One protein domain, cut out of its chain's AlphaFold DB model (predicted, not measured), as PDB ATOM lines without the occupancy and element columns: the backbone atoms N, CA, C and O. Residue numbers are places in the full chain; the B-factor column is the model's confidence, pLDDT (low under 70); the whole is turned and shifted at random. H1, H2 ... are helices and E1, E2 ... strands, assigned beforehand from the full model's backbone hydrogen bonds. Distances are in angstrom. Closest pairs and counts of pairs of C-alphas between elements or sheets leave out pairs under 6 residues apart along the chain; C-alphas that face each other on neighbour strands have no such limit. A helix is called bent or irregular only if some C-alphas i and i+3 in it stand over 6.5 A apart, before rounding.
ATOM      1  N   ALA A  22     121.034 106.566 127.904       96.50
ATOM      2  CA  ALA A  22     121.467 106.593 129.293       96.50
ATOM      3  C   ALA A  22     120.730 107.700 130.048       96.50
ATOM      4  O   ALA A  22     120.483 108.774 129.503       96.50
ATOM      5  N   VAL A  23     120.389 107.446 131.308       97.19
ATOM      6  CA  VAL A  23     119.805 108.436 132.210       97.19
ATOM      7  C   VAL A  23     120.759 108.654 133.376       97.19
ATOM      8  O   VAL A  23     121.088 107.707 134.091       97.19
ATOM      9  N   VAL A  24     121.211 109.894 133.548       96.31
ATOM     10  CA  VAL A  24     122.094 110.324 134.635       96.31
ATOM     11  C   VAL A  24     121.254 110.992 135.715       96.31
ATOM     12  O   VAL A  24     120.575 111.992 135.465       96.31
ATOM     13  N   SER A  25     121.308 110.423 136.915       95.69
ATOM     14  CA  SER A  25     120.577 110.894 138.088       95.69
ATOM     15  C   SER A  25     121.432 111.868 138.889       95.69
ATOM     16  O   SER A  25     122.384 111.446 139.540       95.69
ATOM     17  N   LEU A  26     121.083 113.154 138.856       95.31
ATOM     18  CA  LEU A  26     121.716 114.229 139.626       95.31
ATOM     19  C   LEU A  26     120.699 114.862 140.590       95.31
ATOM     20  O   LEU A  26     120.502 116.081 140.612       95.31
ATOM     21  N   CYS A  27     119.988 114.022 141.335       93.75
ATOM     22  CA  CYS A  27     118.916 114.423 142.238       93.75
ATOM     23  C   CYS A  27     119.006 113.716 143.592       93.75
ATOM     24  O   CYS A  27     119.682 112.705 143.757       93.75
ATOM     25  N   THR A  28     118.319 114.292 144.575       92.00
ATOM     26  CA  THR A  28     118.213 113.771 145.940       92.00
ATOM     27  C   THR A  28     117.185 112.644 146.006       92.00
ATOM     28  O   THR A  28     116.162 112.691 145.319       92.00
ATOM     29  N   GLU A  29     117.400 111.664 146.886       87.69
ATOM     30  CA  GLU A  29     116.386 110.651 147.196       87.69
ATOM     31  C   GLU A  29     115.052 111.293 147.625       87.69
ATOM     32  O   GLU A  29     115.011 112.363 148.236       87.69
ATOM     33  N   ASP A  30     113.944 110.645 147.254       89.44
ATOM     34  CA  ASP A  30     112.558 111.057 147.533       89.44
ATOM     35  C   ASP A  30     112.104 112.430 146.993       89.44
ATOM     36  O   ASP A  30     110.946 112.830 147.208       89.44
ATOM     37  N   SER A  31     112.948 113.133 146.232       93.94
ATOM     38  CA  SER A  31     112.618 114.435 145.652       93.94
ATOM     39  C   SER A  31     111.635 114.335 144.471       93.94
ATOM     40  O   SER A  31     111.446 113.266 143.875       93.94
ATOM     41  N   PRO A  32     110.978 115.446 144.074       95.19
ATOM     42  CA  PRO A  32     110.172 115.480 142.852       95.19
ATOM     43  C   PRO A  32     110.960 115.059 141.604       95.19
ATOM     44  O   PRO A  32     110.403 114.385 140.735       95.19
ATOM     45  N   ALA A  33     112.252 115.396 141.544       95.50
ATOM     46  CA  ALA A  33     113.141 114.991 140.461       95.50
ATOM     47  C   ALA A  33     113.339 113.467 140.438       95.50
ATOM     48  O   ALA A  33     113.239 112.857 139.377       95.50
ATOM     49  N   GLN A  34     113.511 112.831 141.602       95.25
ATOM     50  CA  GLN A  34     113.613 111.372 141.706       95.25
ATOM     51  C   GLN A  34     112.318 110.656 141.289       95.25
ATOM     52  O   GLN A  34     112.353 109.618 140.629       95.25
ATOM     53  N   ARG A  35     111.147 111.214 141.624       96.69
ATOM     54  CA  ARG A  35     109.854 110.659 141.177       96.69
ATOM     55  C   ARG A  35     109.683 110.769 139.667       96.69
ATOM     56  O   ARG A  35     109.198 109.832 139.036       96.69
ATOM     57  N   PHE A  36     110.095 111.898 139.090       97.19
ATOM     58  CA  PHE A  36     110.142 112.061 137.642       97.19
ATOM     59  C   PHE A  36     111.108 111.063 137.001       97.19
ATOM     60  O   PHE A  36     110.736 110.427 136.023       97.19
ATOM     61  N   LEU A  37     112.301 110.875 137.574       96.56
ATOM     62  CA  LEU A  37     113.280 109.898 137.104       96.56
ATOM     63  C   LEU A  37     112.692 108.481 137.075       96.56
ATOM     64  O   LEU A  37     112.779 107.817 136.047       96.56
ATOM     65  N   ALA A  38     112.040 108.046 138.156       96.31
ATOM     66  CA  ALA A  38     111.404 106.731 138.219       96.31
ATOM     67  C   ALA A  38     110.297 106.567 137.161       96.31
ATOM     68  O   ALA A  38     110.170 105.514 136.533       96.31
ATOM     69  N   HIS A  39     109.504 107.619 136.928       97.50
ATOM     70  CA  HIS A  39     108.497 107.612 135.869       97.50
ATOM     71  C   HIS A  39     109.132 107.551 134.473       97.50
ATOM     72  O   HIS A  39     108.733 106.720 133.657       97.50
ATOM     73  N   LEU A  40     110.143 108.383 134.213       97.12
ATOM     74  CA  LEU A  40     110.888 108.415 132.958       97.12
ATOM     75  C   LEU A  40     111.523 107.053 132.664       97.12
ATOM     76  O   LEU A  40     111.380 106.539 131.561       97.12
ATOM     77  N   GLU A  41     112.171 106.442 133.651       96.06
ATOM     78  CA  GLU A  41     112.740 105.100 133.545       96.06
ATOM     79  C   GLU A  41     111.678 104.070 133.144       96.06
ATOM     80  O   GLU A  41     111.910 103.273 132.235       96.06
ATOM     81  N   SER A  42     110.508 104.097 133.788       97.31
ATOM     82  CA  SER A  42     109.405 103.191 133.458       97.31
ATOM     83  C   SER A  42     108.924 103.369 132.019       97.31
ATOM     84  O   SER A  42     108.665 102.374 131.346       97.31
ATOM     85  N   VAL A  43     108.799 104.612 131.545       97.69
ATOM     86  CA  VAL A  43     108.380 104.913 130.168       97.69
ATOM     87  C   VAL A  43     109.440 104.439 129.178       97.69
ATOM     88  O   VAL A  43     109.131 103.702 128.248       97.69
ATOM     89  N   LEU A  44     110.709 104.780 129.402       96.75
ATOM     90  CA  LEU A  44     111.801 104.382 128.514       96.75
ATOM     91  C   LEU A  44     111.955 102.859 128.442       96.75
ATOM     92  O   LEU A  44     112.201 102.328 127.367       96.75
ATOM     93  N   LYS A  45     111.771 102.136 129.550       96.31
ATOM     94  CA  LYS A  45     111.784 100.663 129.548       96.31
ATOM     95  C   LYS A  45     110.633 100.043 128.755       96.31
ATOM     96  O   LYS A  45     110.793  98.931 128.264       96.31
ATOM     97  N   ALA A  46     109.486 100.717 128.677       97.19
ATOM     98  CA  ALA A  46     108.334 100.239 127.920       97.19
ATOM     99  C   ALA A  46     108.459 100.541 126.418       97.19
ATOM    100  O   ALA A  46     108.047  99.725 125.598       97.19
ATOM    101  N   GLU A  47     109.028 101.697 126.071       95.75
ATOM    102  CA  GLU A  47     109.053 102.210 124.696       95.75
ATOM    103  C   GLU A  47     110.343 101.870 123.933       95.75
ATOM    104  O   GLU A  47     110.330 101.730 122.708       95.75
ATOM    105  N   LEU A  48     111.483 101.750 124.621       94.25
ATOM    106  CA  LEU A  48     112.754 101.453 123.964       94.25
ATOM    107  C   LEU A  48     112.920  99.953 123.720       94.25
ATOM    108  O   LEU A  48     112.679  99.124 124.592       94.25
ATOM    109  N   VAL A  49     113.457  99.614 122.546       92.12
ATOM    110  CA  VAL A  49     113.852  98.234 122.210       92.12
ATOM    111  C   VAL A  49     114.924  97.717 123.177       92.12
ATOM    112  O   VAL A  49     114.872  96.567 123.603       92.12
ATOM    113  N   ASN A  50     115.884  98.575 123.531       91.75
ATOM    114  CA  ASN A  50     116.907  98.293 124.532       91.75
ATOM    115  C   ASN A  50     116.628  99.126 125.780       91.75
ATOM    116  O   ASN A  50     116.442 100.338 125.681       91.75
ATOM    117  N   ALA A  51     116.651  98.489 126.949       93.62
ATOM    118  CA  ALA A  51     116.462  99.192 128.210       93.62
ATOM    119  C   ALA A  51     117.514 100.307 128.385       93.62
ATOM    120  O   ALA A  51     118.682 100.105 128.031       93.62
ATOM    121  N   PRO A  52     117.131 101.467 128.949       96.19
ATOM    122  CA  PRO A  52     118.073 102.549 129.179       96.19
ATOM    123  C   PRO A  52     119.116 102.147 130.230       96.19
ATOM    124  O   PRO A  52     118.810 101.454 131.205       96.19
ATOM    125  N   LYS A  53     120.346 102.633 130.062       95.06
ATOM    126  CA  LYS A  53     121.370 102.598 131.110       95.06
ATOM    127  C   LYS A  53     120.989 103.592 132.202       95.06
ATOM    128  O   LYS A  53     120.599 104.717 131.905       95.06
ATOM    129  N   LEU A  54     121.119 103.187 133.460       94.00
ATOM    130  CA  LEU A  54     120.847 104.048 134.608       94.00
ATOM    131  C   LEU A  54     122.156 104.330 135.325       94.00
ATOM    132  O   LEU A  54     122.801 103.416 135.842       94.00
ATOM    133  N   TRP A  55     122.542 105.598 135.340       94.00
ATOM    134  CA  TRP A  55     123.751 106.067 135.987       94.00
ATOM    135  C   TRP A  55     123.381 106.910 137.198       94.00
ATOM    136  O   TRP A  55     123.097 108.103 137.100       94.00
ATOM    137  N   ALA A  56     123.381 106.246 138.352       88.69
ATOM    138  CA  ALA A  56     123.417 106.919 139.639       88.69
ATOM    139  C   ALA A  56     124.772 107.618 139.779       88.69
ATOM    140  O   ALA A  56     125.811 106.988 139.548       88.69
ATOM    141  N   VAL A  57     124.763 108.904 140.126       89.44
ATOM    142  CA  VAL A  57     125.989 109.704 140.169       89.44
ATOM    143  C   VAL A  57     127.005 109.135 141.153       89.44
ATOM    144  O   VAL A  57     128.189 109.189 140.890       89.44
ATOM    145  N   GLU A  58     126.599 108.468 142.228       86.75
ATOM    146  CA  GLU A  58     127.526 107.890 143.211       86.75
ATOM    147  C   GLU A  58     128.381 106.750 142.638       86.75
ATOM    148  O   GLU A  58     129.407 106.386 143.212       86.75
ATOM    149  N   LYS A  59     127.940 106.144 141.531       85.25
ATOM    150  CA  LYS A  59     128.592 104.998 140.878       85.25
ATOM    151  C   LYS A  59     128.987 105.297 139.435       85.25
ATOM    152  O   LYS A  59     129.346 104.373 138.704       85.25
ATOM    153  N   LEU A  60     128.874 106.551 139.006       90.56
ATOM    154  CA  LEU A  60     129.170 106.936 137.636       90.56
ATOM    155  C   LEU A  60     130.678 106.833 137.395       90.56
ATOM    156  O   LEU A  60     131.479 107.457 138.085       90.56
ATOM    157  N   ASN A  61     131.056 106.041 136.395       92.12
ATOM    158  CA  ASN A  61     132.427 105.970 135.914       92.12
ATOM    159  C   ASN A  61     132.612 106.989 134.779       92.12
ATOM    160  O   ASN A  61     131.914 106.944 133.765       92.12
ATOM    161  N   THR A  62     133.545 107.922 134.957       91.44
ATOM    162  CA  THR A  62     133.802 108.995 133.991       91.44
ATOM    163  C   THR A  62     134.437 108.486 132.695       91.44
ATOM    164  O   THR A  62     134.191 109.057 131.635       91.44
ATOM    165  N   GLU A  63     135.187 107.384 132.723       90.19
ATOM    166  CA  GLU A  63     135.725 106.745 131.516       90.19
ATOM    167  C   GLU A  63     134.595 106.162 130.658       90.19
ATOM    168  O   GLU A  63     134.529 106.432 129.459       90.19
ATOM    169  N   ASP A  64     133.645 105.460 131.282       90.81
ATOM    170  CA  ASP A  64     132.466 104.931 130.586       90.81
ATOM    171  C   ASP A  64     131.621 106.062 129.988       90.81
ATOM    172  O   ASP A  64     131.152 105.965 128.851       90.81
ATOM    173  N   PHE A  65     131.454 107.156 130.734       90.81
ATOM    174  CA  PHE A  65     130.713 108.325 130.273       90.81
ATOM    175  C   PHE A  65     131.409 109.028 129.097       90.81
ATOM    176  O   PHE A  65     130.763 109.324 128.094       90.81
ATOM    177  N   THR A  66     132.726 109.240 129.165       89.81
ATOM    178  CA  THR A  66     133.490 109.878 128.072       89.81
ATOM    179  C   THR A  66     133.581 109.023 126.808       89.81
ATOM    180  O   THR A  66     133.780 109.572 125.723       89.81
ATOM    181  N   ALA A  67     133.434 107.700 126.922       89.69
ATOM    182  CA  ALA A  67     133.402 106.772 125.792       89.69
ATOM    183  C   ALA A  67     131.996 106.583 125.189       89.69
ATOM    184  O   ALA A  67     131.864 105.991 124.110       89.69
ATOM    185  N   PHE A  68     130.948 107.063 125.864       92.25
ATOM    186  CA  PHE A  68     129.566 106.903 125.430       92.25
ATOM    187  C   PHE A  68     129.289 107.652 124.115       92.25
ATOM    188  O   PHE A  68     129.882 108.686 123.827       92.25
ATOM    189  N   LYS A  69     128.385 107.113 123.289       92.38
ATOM    190  CA  LYS A  69     128.041 107.663 121.958       92.38
ATOM    191  C   LYS A  69     126.539 107.821 121.730       92.38
ATOM    192  O   LYS A  69     126.108 108.156 120.629       92.38
ATOM    193  N   GLY A  70     125.743 107.467 122.731       94.06
ATOM    194  CA  GLY A  70     124.297 107.435 122.629       94.06
ATOM    195  C   GLY A  70     123.653 108.761 123.017       94.06
ATOM    196  O   GLY A  70     124.240 109.841 122.900       94.06
ATOM    197  N   PHE A  71     122.424 108.658 123.510       95.38
ATOM    198  CA  PHE A  71     121.642 109.776 124.013       95.38
ATOM    199  C   PHE A  71     121.614 109.784 125.549       95.38
ATOM    200  O   PHE A  71     121.085 108.860 126.165       95.38
ATOM    201  N   CYS A  72     122.163 110.826 126.168       95.69
ATOM    202  CA  CYS A  72     122.167 111.024 127.617       95.69
ATOM    203  C   CYS A  72     121.039 111.960 128.060       95.69
ATOM    204  O   CYS A  72     120.951 113.101 127.616       95.69
ATOM    205  N   ILE A  73     120.204 111.517 128.992       97.31
ATOM    206  CA  ILE A  73     119.218 112.364 129.663       97.31
ATOM    207  C   ILE A  73     119.722 112.654 131.071       97.31
ATOM    208  O   ILE A  73     119.904 111.736 131.864       97.31
ATOM    209  N   PHE A  74     119.922 113.923 131.397       97.25
ATOM    210  CA  PHE A  74     120.293 114.362 132.736       97.25
ATOM    211  C   PHE A  74     119.048 114.823 133.480       97.25
ATOM    212  O   PHE A  74     118.344 115.716 133.012       97.25
ATOM    213  N   VAL A  75     118.788 114.247 134.649       97.19
ATOM    214  CA  VAL A  75     117.777 114.755 135.583       97.19
ATOM    215  C   VAL A  75     118.524 115.446 136.709       97.19
ATOM    216  O   VAL A  75     119.177 114.780 137.504       97.19
ATOM    217  N   VAL A  76     118.472 116.779 136.744       96.00
ATOM    218  CA  VAL A  76     119.290 117.594 137.648       96.00
ATOM    219  C   VAL A  76     118.434 118.392 138.611       96.00
ATOM    220  O   VAL A  76     117.508 119.099 138.215       96.00
ATOM    221  N   GLU A  77     118.771 118.291 139.889       95.38
ATOM    222  CA  GLU A  77     118.156 119.064 140.954       95.38
ATOM    223  C   GLU A  77     119.045 120.255 141.335       95.38
ATOM    224  O   GLU A  77     120.262 120.152 141.469       95.38
ATOM    225  N   THR A  78     118.423 121.415 141.501       95.06
ATOM    226  CA  THR A  78     118.995 122.595 142.138       95.06
ATOM    227  C   THR A  78     118.345 122.721 143.508       95.06
ATOM    228  O   THR A  78     117.129 122.878 143.604       95.06
ATOM    229  N   ILE A  79     119.147 122.643 144.562       93.12
ATOM    230  CA  ILE A  79     118.699 122.822 145.942       93.12
ATOM    231  C   ILE A  79     118.943 124.272 146.393       93.12
ATOM    232  O   ILE A  79     119.182 125.169 145.578       93.12
ATOM    233  N   LYS A  80     118.852 124.516 147.704       90.12
ATOM    234  CA  LYS A  80     118.900 125.863 148.278       90.12
ATOM    235  C   LYS A  80     120.121 126.664 147.825       90.12
ATOM    236  O   LYS A  80     121.230 126.135 147.730       90.12
ATOM    237  N   ALA A  81     119.903 127.957 147.594       88.12
ATOM    238  CA  ALA A  81     120.934 128.905 147.161       88.12
ATOM    239  C   ALA A  81     121.587 128.555 145.805       88.12
ATOM    240  O   ALA A  81     122.727 128.936 145.536       88.12
ATOM    241  N   GLY A  82     120.868 127.827 144.941       89.75
ATOM    242  CA  GLY A  82     121.334 127.502 143.593       89.75
ATOM    243  C   GLY A  82     122.401 126.402 143.544       89.75
ATOM    244  O   GLY A  82     123.112 126.288 142.545       89.75
ATOM    245  N   THR A  83     122.550 125.623 144.619       92.56
ATOM    246  CA  THR A  83     123.558 124.556 144.735       92.56
ATOM    247  C   THR A  83     123.024 123.214 144.219       92.56
ATOM    248  O   THR A  83     121.841 123.092 143.906       92.56
ATOM    249  N   ALA A  84     123.903 122.226 144.038       93.75
ATOM    250  CA  ALA A  84     123.508 120.869 143.650       93.75
ATOM    251  C   ALA A  84     123.347 120.001 144.910       93.75
ATOM    252  O   ALA A  84     123.887 120.362 145.957       93.75
ATOM    253  N   PRO A  85     122.645 118.858 144.848       93.88
ATOM    254  CA  PRO A  85     122.738 117.856 145.901       93.88
ATOM    255  C   PRO A  85     124.211 117.465 146.130       93.88
ATOM    256  O   PRO A  85     124.904 117.195 145.148       93.88
ATOM    257  N   PRO A  86     124.697 117.377 147.384       93.00
ATOM    258  CA  PRO A  86     126.110 117.100 147.667       93.00
ATOM    259  C   PRO A  86     126.700 115.863 146.959       93.00
ATOM    260  O   PRO A  86     127.820 115.950 146.462       93.00
ATOM    261  N   PRO A  87     125.977 114.729 146.814       92.06
ATOM    262  CA  PRO A  87     126.496 113.568 146.082       92.06
ATOM    263  C   PRO A  87     126.773 113.831 144.595       92.06
ATOM    264  O   PRO A  87     127.502 113.071 143.966       92.06
ATOM    265  N   CYS A  88     126.188 114.890 144.029       93.44
ATOM    266  CA  CYS A  88     126.311 115.247 142.619       93.44
ATOM    267  C   CYS A  88     127.470 116.213 142.341       93.44
ATOM    268  O   CYS A  88     127.866 116.341 141.184       93.44
ATOM    269  N   GLU A  89     127.984 116.911 143.360       91.81
ATOM    270  CA  GLU A  89     128.949 118.008 143.177       91.81
ATOM    271  C   GLU A  89     130.223 117.535 142.482       91.81
ATOM    272  O   GLU A  89     130.623 118.136 141.494       91.81
ATOM    273  N   TRP A  90     130.773 116.386 142.887       94.00
ATOM    274  CA  TRP A  90     132.004 115.852 142.295       94.00
ATOM    275  C   TRP A  90     131.913 115.679 140.769       94.00
ATOM    276  O   TRP A  90     132.889 115.913 140.061       94.00
ATOM    277  N   PHE A  91     130.751 115.255 140.256       94.75
ATOM    278  CA  PHE A  91     130.554 115.015 138.827       94.75
ATOM    279  C   PHE A  91     130.409 116.330 138.068       94.75
ATOM    280  O   PHE A  91     130.920 116.462 136.957       94.75
ATOM    281  N   LEU A  92     129.704 117.293 138.664       93.69
ATOM    282  CA  LEU A  92     129.540 118.623 138.087       93.69
ATOM    283  C   LEU A  92     130.882 119.354 138.028       93.69
ATOM    284  O   LEU A  92     131.220 119.872 136.970       93.69
ATOM    285  N   ASP A  93     131.659 119.306 139.109       93.31
ATOM    286  CA  ASP A  93     132.998 119.891 139.180       93.31
ATOM    287  C   ASP A  93     133.931 119.226 138.159       93.31
ATOM    288  O   ASP A  93     134.573 119.906 137.363       93.31
ATOM    289  N   TRP A  94     133.933 117.889 138.089       94.06
ATOM    290  CA  TRP A  94     134.700 117.153 137.078       94.06
ATOM    291  C   TRP A  94     134.326 117.565 135.648       94.06
ATOM    292  O   TRP A  94     135.198 117.739 134.799       94.06
ATOM    293  N   LEU A  95     133.033 117.715 135.354       92.69
ATOM    294  CA  LEU A  95     132.590 118.103 134.019       92.69
ATOM    295  C   LEU A  95     132.951 119.557 133.697       92.69
ATOM    296  O   LEU A  95     133.290 119.848 132.552       92.69
ATOM    297  N   GLU A  96     132.884 120.457 134.678       91.56
ATOM    298  CA  GLU A  96     133.352 121.840 134.555       91.56
ATOM    299  C   GLU A  96     134.864 121.882 134.263       91.56
ATOM    300  O   GLU A  96     135.277 122.559 133.320       91.56
ATOM    301  N   ASP A  97     135.673 121.076 134.960       91.19
ATOM    302  CA  ASP A  97     137.115 120.943 134.703       91.19
ATOM    303  C   ASP A  97     137.401 120.444 133.279       91.19
ATOM    304  O   ASP A  97     138.230 121.005 132.556       91.19
ATOM    305  N   VAL A  98     136.680 119.413 132.830       89.62
ATOM    306  CA  VAL A  98     136.832 118.885 131.468       89.62
ATOM    307  C   VAL A  98     136.375 119.908 130.421       89.62
ATOM    308  O   VAL A  98     137.002 120.048 129.370       89.62
ATOM    309  N   ALA A  99     135.299 120.646 130.697       88.19
ATOM    310  CA  ALA A  99     134.803 121.719 129.841       88.19
ATOM    311  C   ALA A  99     135.743 122.938 129.804       88.19
ATOM    312  O   ALA A  99     135.679 123.719 128.851       88.19
ATOM    313  N   ALA A 100     136.652 123.087 130.765       88.12
ATOM    314  CA  ALA A 100     137.688 124.115 130.757       88.12
ATOM    315  C   ALA A 100     139.003 123.647 130.094       88.12
ATOM    316  O   ALA A 100     139.698 124.455 129.480       88.12
ATOM    317  N   ASP A 101     139.346 122.353 130.151       86.62
ATOM    318  CA  ASP A 101     140.627 121.822 129.655       86.62
ATOM    319  C   ASP A 101     140.545 121.275 128.214       86.62
ATOM    320  O   ASP A 101     140.069 120.168 127.947       86.62
ATOM    321  N   ALA A 102     141.123 122.012 127.259       81.38
ATOM    322  CA  ALA A 102     141.177 121.623 125.848       81.38
ATOM    323  C   ALA A 102     141.837 120.251 125.584       81.38
ATOM    324  O   ALA A 102     141.465 119.563 124.628       81.38
ATOM    325  N   LYS A 103     142.809 119.818 126.401       82.94
ATOM    326  CA  LYS A 103     143.433 118.489 126.259       82.94
ATOM    327  C   LYS A 103     142.465 117.392 126.680       82.94
ATOM    328  O   LYS A 103     142.393 116.360 126.008       82.94
ATOM    329  N   GLN A 104     141.703 117.614 127.748       82.88
ATOM    330  CA  GLN A 104     140.693 116.660 128.204       82.88
ATOM    331  C   GLN A 104     139.524 116.573 127.224       82.88
ATOM    332  O   GLN A 104     139.134 115.459 126.878       82.88
ATOM    333  N   LYS A 105     139.064 117.699 126.661       81.56
ATOM    334  CA  LYS A 105     138.064 117.704 125.575       81.56
ATOM    335  C   LYS A 105     138.496 116.885 124.367       81.56
ATOM    336  O   LYS A 105     137.694 116.150 123.812       81.56
ATOM    337  N   LYS A 106     139.767 116.987 123.952       79.38
ATOM    338  CA  LYS A 106     140.302 116.207 122.819       79.38
ATOM    339  C   LYS A 106     140.356 114.706 123.112       79.38
ATOM    340  O   LYS A 106     140.268 113.910 122.182       79.38
ATOM    341  N   LYS A 107     140.546 114.324 124.378       79.62
ATOM    342  CA  LYS A 107     140.592 112.920 124.809       79.62
ATOM    343  C   LYS A 107     139.194 112.330 124.997       79.62
ATOM    344  O   LYS A 107     138.995 111.148 124.733       79.62
ATOM    345  N   ALA A 108     138.251 113.135 125.469       76.94
ATOM    346  CA  ALA A 108     136.869 112.733 125.656       76.94
ATOM    347  C   ALA A 108     136.109 112.739 124.323       76.94
ATOM    348  O   ALA A 108     136.287 113.617 123.485       76.94
ATOM    349  N   ASN A 109     135.227 111.765 124.112       78.25
ATOM    350  CA  ASN A 109     134.476 111.635 122.865       78.25
ATOM    351  C   ASN A 109     133.103 112.329 122.948       78.25
ATOM    352  O   ASN A 109     132.093 111.778 122.509       78.25
ATOM    353  N   PHE A 110     133.046 113.536 123.524       82.00
ATOM    354  CA  PHE A 110     131.773 114.228 123.762       82.00
ATOM    355  C   PHE A 110     131.016 114.576 122.482       82.00
ATOM    356  O   PHE A 110     129.791 114.565 122.494       82.00
ATOM    357  N   GLU A 111     131.711 114.783 121.360       81.06
ATOM    358  CA  GLU A 111     131.086 115.019 120.048       81.06
ATOM    359  C   GLU A 111     130.159 113.878 119.602       81.06
ATOM    360  O   GLU A 111     129.261 114.083 118.784       81.06
ATOM    361  N   ALA A 112     130.370 112.665 120.118       84.81
ATOM    362  CA  ALA A 112     129.521 111.526 119.807       84.81
ATOM    363  C   ALA A 112     128.251 111.470 120.671       84.81
ATOM    364  O   ALA A 112     127.320 110.759 120.301       84.81
ATOM    365  N   VAL A 113     128.195 112.194 121.792       89.38
ATOM    366  CA  VAL A 113     127.066 112.172 122.726       89.38
ATOM    367  C   VAL A 113     126.017 113.196 122.310       89.38
ATOM    368  O   VAL A 113     126.304 114.368 122.078       89.38
ATOM    369  N   LYS A 114     124.755 112.767 122.277       92.56
ATOM    370  CA  LYS A 114     123.599 113.672 122.252       92.56
ATOM    371  C   LYS A 114     123.017 113.751 123.648       92.56
ATOM    372  O   LYS A 114     123.065 112.760 124.373       92.56
ATOM    373  N   PHE A 115     122.445 114.887 124.034       94.75
ATOM    374  CA  PHE A 115     121.902 115.005 125.378       94.75
ATOM    375  C   PHE A 115     120.628 115.839 125.481       94.75
ATOM    376  O   PHE A 115     120.323 116.665 124.622       94.75
ATOM    377  N   ALA A 116     119.903 115.610 126.572       96.12
ATOM    378  CA  ALA A 116     118.845 116.465 127.084       96.12
ATOM    379  C   ALA A 116     119.046 116.661 128.588       96.12
ATOM    380  O   ALA A 116     119.511 115.755 129.277       96.12
ATOM    381  N   VAL A 117     118.669 117.828 129.105       96.62
ATOM    382  CA  VAL A 117     118.720 118.127 130.539       96.62
ATOM    383  C   VAL A 117     117.308 118.468 131.009       96.62
ATOM    384  O   VAL A 117     116.586 119.205 130.343       96.62
ATOM    385  N   VAL A 118     116.903 117.921 132.151       97.25
ATOM    386  CA  VAL A 118     115.640 118.223 132.828       97.25
ATOM    387  C   VAL A 118     115.974 118.805 134.195       97.25
ATOM    388  O   VAL A 118     116.497 118.106 135.061       97.25
ATOM    389  N   GLY A 119     115.706 120.101 134.364       95.94
ATOM    390  CA  GLY A 119     116.014 120.847 135.581       95.94
ATOM    391  C   GLY A 119     114.844 120.909 136.558       95.94
ATOM    392  O   GLY A 119     113.747 121.337 136.195       95.94
ATOM    393  N   PHE A 120     115.106 120.538 137.806       95.88
ATOM    394  CA  PHE A 120     114.218 120.735 138.945       95.88
ATOM    395  C   PHE A 120     114.855 121.734 139.899       95.88
ATOM    396  O   PHE A 120     115.927 121.480 140.433       95.88
ATOM    397  N   GLY A 121     114.200 122.858 140.156       93.06
ATOM    398  CA  GLY A 121     114.726 123.868 141.062       93.06
ATOM    399  C   GLY A 121     113.602 124.704 141.659       93.06
ATOM    400  O   GLY A 121     112.579 124.911 141.003       93.06
ATOM    401  N   PRO A 122     113.751 125.184 142.899       90.44
ATOM    402  CA  PRO A 122     112.752 126.034 143.516       90.44
ATOM    403  C   PRO A 122     112.793 127.427 142.884       90.44
ATOM    404  O   PRO A 122     113.829 128.087 142.863       90.44
ATOM    405  N   SER A 123     111.650 127.916 142.405       90.38
ATOM    406  CA  SER A 123     111.524 129.318 141.979       90.38
ATOM    407  C   SER A 123     111.524 130.292 143.164       90.38
ATOM    408  O   SER A 123     111.740 131.488 142.982       90.38
ATOM    409  N   SER A 124     111.324 129.789 144.389       90.56
ATOM    410  CA  SER A 124     111.320 130.579 145.627       90.56
ATOM    411  C   SER A 124     112.677 131.181 145.992       90.56
ATOM    412  O   SER A 124     112.717 132.133 146.766       90.56
ATOM    413  N   ASP A 125     113.775 130.661 145.441       86.62
ATOM    414  CA  ASP A 125     115.140 131.108 145.756       86.62
ATOM    415  C   ASP A 125     115.593 132.301 144.892       86.62
ATOM    416  O   ASP A 125     116.760 132.705 144.919       86.62
ATOM    417  N   GLY A 126     114.654 132.880 144.138       88.81
ATOM    418  CA  GLY A 126     114.881 133.982 143.216       88.81
ATOM    419  C   GLY A 126     115.326 133.515 141.832       88.81
ATOM    420  O   GLY A 126     115.862 132.422 141.652       88.81
ATOM    421  N   GLU A 127     115.121 134.380 140.841       88.56
ATOM    422  CA  GLU A 127     115.402 134.094 139.429       88.56
ATOM    423  C   GLU A 127     116.863 133.690 139.184       88.56
ATOM    424  O   GLU A 127     117.128 132.767 138.424       88.56
ATOM    425  N   ALA A 128     117.808 134.300 139.907       89.19
ATOM    426  CA  ALA A 128     119.233 133.985 139.798       89.19
ATOM    427  C   ALA A 128     119.595 132.551 140.245       89.19
ATOM    428  O   ALA A 128     120.631 132.026 139.837       89.19
ATOM    429  N   ASN A 129     118.770 131.921 141.088       90.06
ATOM    430  CA  ASN A 129     119.020 130.580 141.623       90.06
ATOM    431  C   ASN A 129     118.078 129.517 141.050       90.06
ATOM    432  O   ASN A 129     118.378 128.325 141.150       90.06
ATOM    433  N   PHE A 130     116.962 129.920 140.438       91.06
ATOM    434  CA  PHE A 130     116.023 128.997 139.816       91.06
ATOM    435  C   PHE A 130     116.717 128.190 138.713       91.06
ATOM    436  O   PHE A 130     117.200 128.747 137.731       91.06
ATOM    437  N   ASN A 131     116.775 126.863 138.880       91.81
ATOM    438  CA  ASN A 131     117.419 125.951 137.928       91.81
ATOM    439  C   ASN A 131     118.881 126.310 137.593       91.81
ATOM    440  O   ASN A 131     119.391 125.973 136.525       91.81
ATOM    441  N   ARG A 132     119.603 126.948 138.521       92.81
ATOM    442  CA  ARG A 132     120.998 127.352 138.298       92.81
ATOM    443  C   ARG A 132     121.898 126.185 137.876       92.81
ATOM    444  O   ARG A 132     122.734 126.355 136.989       92.81
ATOM    445  N   ARG A 133     121.715 124.994 138.459       92.06
ATOM    446  CA  ARG A 133     122.523 123.812 138.107       92.06
ATOM    447  C   ARG A 133     122.164 123.211 136.755       92.06
ATOM    448  O   ARG A 133     123.059 122.711 136.085       92.06
ATOM    449  N   TYR A 134     120.918 123.351 136.304       91.88
ATOM    450  CA  TYR A 134     120.546 123.038 134.920       91.88
ATOM    451  C   TYR A 134     121.340 123.898 133.932       91.88
ATOM    452  O   TYR A 134     121.911 123.366 132.980       91.88
ATOM    453  N   SER A 135     121.417 125.208 134.182       89.38
ATOM    454  CA  SER A 135     122.124 126.137 133.299       89.38
ATOM    455  C   SER A 135     123.630 125.867 133.284       89.38
ATOM    456  O   SER A 135     124.210 125.797 132.205       89.38
ATOM    457  N   SER A 136     124.246 125.649 134.457       91.06
ATOM    458  CA  SER A 136     125.678 125.301 134.560       91.06
ATOM    459  C   SER A 136     125.991 124.021 133.788       91.06
ATOM    460  O   SER A 136     126.812 124.033 132.880       91.06
ATOM    461  N   LEU A 137     125.253 122.939 134.071       92.06
ATOM    462  CA  LEU A 137     125.445 121.641 133.428       92.06
ATOM    463  C   LEU A 137     125.272 121.720 131.908       92.06
ATOM    464  O   LEU A 137     126.092 121.189 131.162       92.06
ATOM    465  N   SER A 138     124.220 122.396 131.441       91.38
ATOM    466  CA  SER A 138     123.963 122.557 130.006       91.38
ATOM    467  C   SER A 138     125.106 123.301 129.319       91.38
ATOM    468  O   SER A 138     125.548 122.886 128.251       91.38
ATOM    469  N   ASN A 139     125.623 124.361 129.947       90.94
ATOM    470  CA  ASN A 139     126.752 125.118 129.415       90.94
ATOM    471  C   ASN A 139     128.034 124.279 129.380       90.94
ATOM    472  O   ASN A 139     128.695 124.258 128.344       90.94
ATOM    473  N   SER A 140     128.358 123.551 130.452       90.75
ATOM    474  CA  SER A 140     129.550 122.694 130.497       90.75
ATOM    475  C   SER A 140     129.486 121.572 129.461       90.75
ATOM    476  O   SER A 140     130.464 121.330 128.760       90.75
ATOM    477  N   LEU A 141     128.322 120.934 129.275       90.12
ATOM    478  CA  LEU A 141     128.124 119.932 128.218       90.12
ATOM    479  C   LEU A 141     128.316 120.537 126.822       90.12
ATOM    480  O   LEU A 141     129.021 119.959 125.998       90.12
ATOM    481  N   LEU A 142     127.737 121.713 126.555       89.12
ATOM    482  CA  LEU A 142     127.912 122.400 125.273       89.12
ATOM    483  C   LEU A 142     129.375 122.783 125.024       89.12
ATOM    484  O   LEU A 142     129.871 122.557 123.927       89.12
ATOM    485  N   GLN A 143     130.081 123.299 126.029       87.25
ATOM    486  CA  GLN A 143     131.504 123.647 125.931       87.25
ATOM    487  C   GLN A 143     132.423 122.430 125.798       87.25
ATOM    488  O   GLN A 143     133.516 122.543 125.239       87.25
ATOM    489  N   ALA A 144     132.024 121.282 126.344       85.31
ATOM    490  CA  ALA A 144     132.750 120.030 126.187       85.31
ATOM    491  C   ALA A 144     132.566 119.432 124.779       85.31
ATOM    492  O   ALA A 144     133.472 118.767 124.278       85.31
ATOM    493  N   ILE A 145     131.418 119.687 124.139       83.06
ATOM    494  CA  ILE A 145     131.097 119.238 122.775       83.06
ATOM    495  C   ILE A 145     131.668 120.187 121.718       83.06
ATOM    496  O   ILE A 145     132.219 119.731 120.717       83.06
ATOM    497  N   ASP A 146     131.529 121.497 121.912       75.44
ATOM    498  CA  ASP A 146     131.967 122.499 120.947       75.44
ATOM    499  C   ASP A 146     133.430 122.887 121.181       75.44
ATOM    500  O   ASP A 146     133.790 123.549 122.159       75.44
TER     501      ASP A 146
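Overview. This is residues 22 to 146 of the 180 residues of an uncharacterized protein of Ancylostoma duodenale (UniProt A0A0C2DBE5). A four-stranded parallel sheet is sandwiched between single helices, H1 covering one face and H5 the other, both running along the strands. H3 packs beside H5 and grazes the sheet with residues 86 to 92, and the short H4 makes a corner with the end of H3; the short H2 lies off the sheet. The printed part has 125 residues, with five named helices and four named strands in the order E1 H1 E2 H2 E3 H3 H4 E4 H5, and its class is mixed, helices and strands. The sheet's order is E2 E1 E3 E4, and the whole is compact, with a radius of gyration of the C-alphas of 14.3 A and spans of 39 by 36 by 22 A.

Arrangement. Start at E1, residues 22 to 26, an inner strand. Beside it run E2, residues 53 to 56, with N 25 and O 55 at 2.9 A, and E3, residues 71 to 77, with N 24 and O 73 at 2.8 A. E4, residues 114 to 120, is the edge strand beside E3, with N 74 and O 116 at 2.8 A; these pairs are within hydrogen-bond range. H1, residues 32 to 47, is on the sheet over E1 and E3 at a height of 9.7 A; the closest C-alphas of E1 and H1 are those of Ser 25 and Leu 37, 7.4 A apart. E1, H1, E2 form a strand-helix-strand unit, two parallel neighbour strands with a helix between, and its crossover is right-handed. H2, residues 62 to 67, is only just not on the sheet, with 4 pairs of C-alphas within 10 A; E2, H2, E3 form a split unit, E1 standing between its strands, also right-handed. H3, residues 86 to 100, and H4, residues 102 to 107, lie between E3 and E4 in a third right-handed unit. H3 is irregular, C-alphas 87 and 90 being 7.1 A apart. H3 and H4 only just touch, only at the corner, through residues 98 to 99 of H3, with 3 pairs of C-alphas within 8 A; the closest are those of Val 98 and Gln 104, 5.5 A. H5, residues 132 to 145, is over E3 and E4 at a height of 9.6 A, on the opposite face to H1, in three layers, helices on both faces of a sheet. H3 and H5 touch, closest at the C-alphas of Ala 99 and Ala 144, 4.5 A, the same way at 37 degrees, only just a steep tilt. Every O i to N i+4 pair is within hydrogen-bond range in H1, H2, H4 and H5, and 9 of 11 in H3.

Along the chain. Find C-alpha 22 at (121.467, 106.593, 129.293), where E1 begins. H1 runs 22.5 A from C-alpha 32 at (110.172, 115.480, 142.852), E3 19.6 A, H3 21.7 A and E4 20.4 A. H5 runs 20.2 A and ends at C-alpha 145, (131.097, 119.238, 122.775).

Size, cuts and confidence. Look for the farthest C-alphas at Val 49 and Gly 126, 41.5 A apart. The printed part has no cut, and the link from E4 to H5, 11 residues, is long. The mean pLDDT of the printed part is 91.5, and no printed residue is under 70.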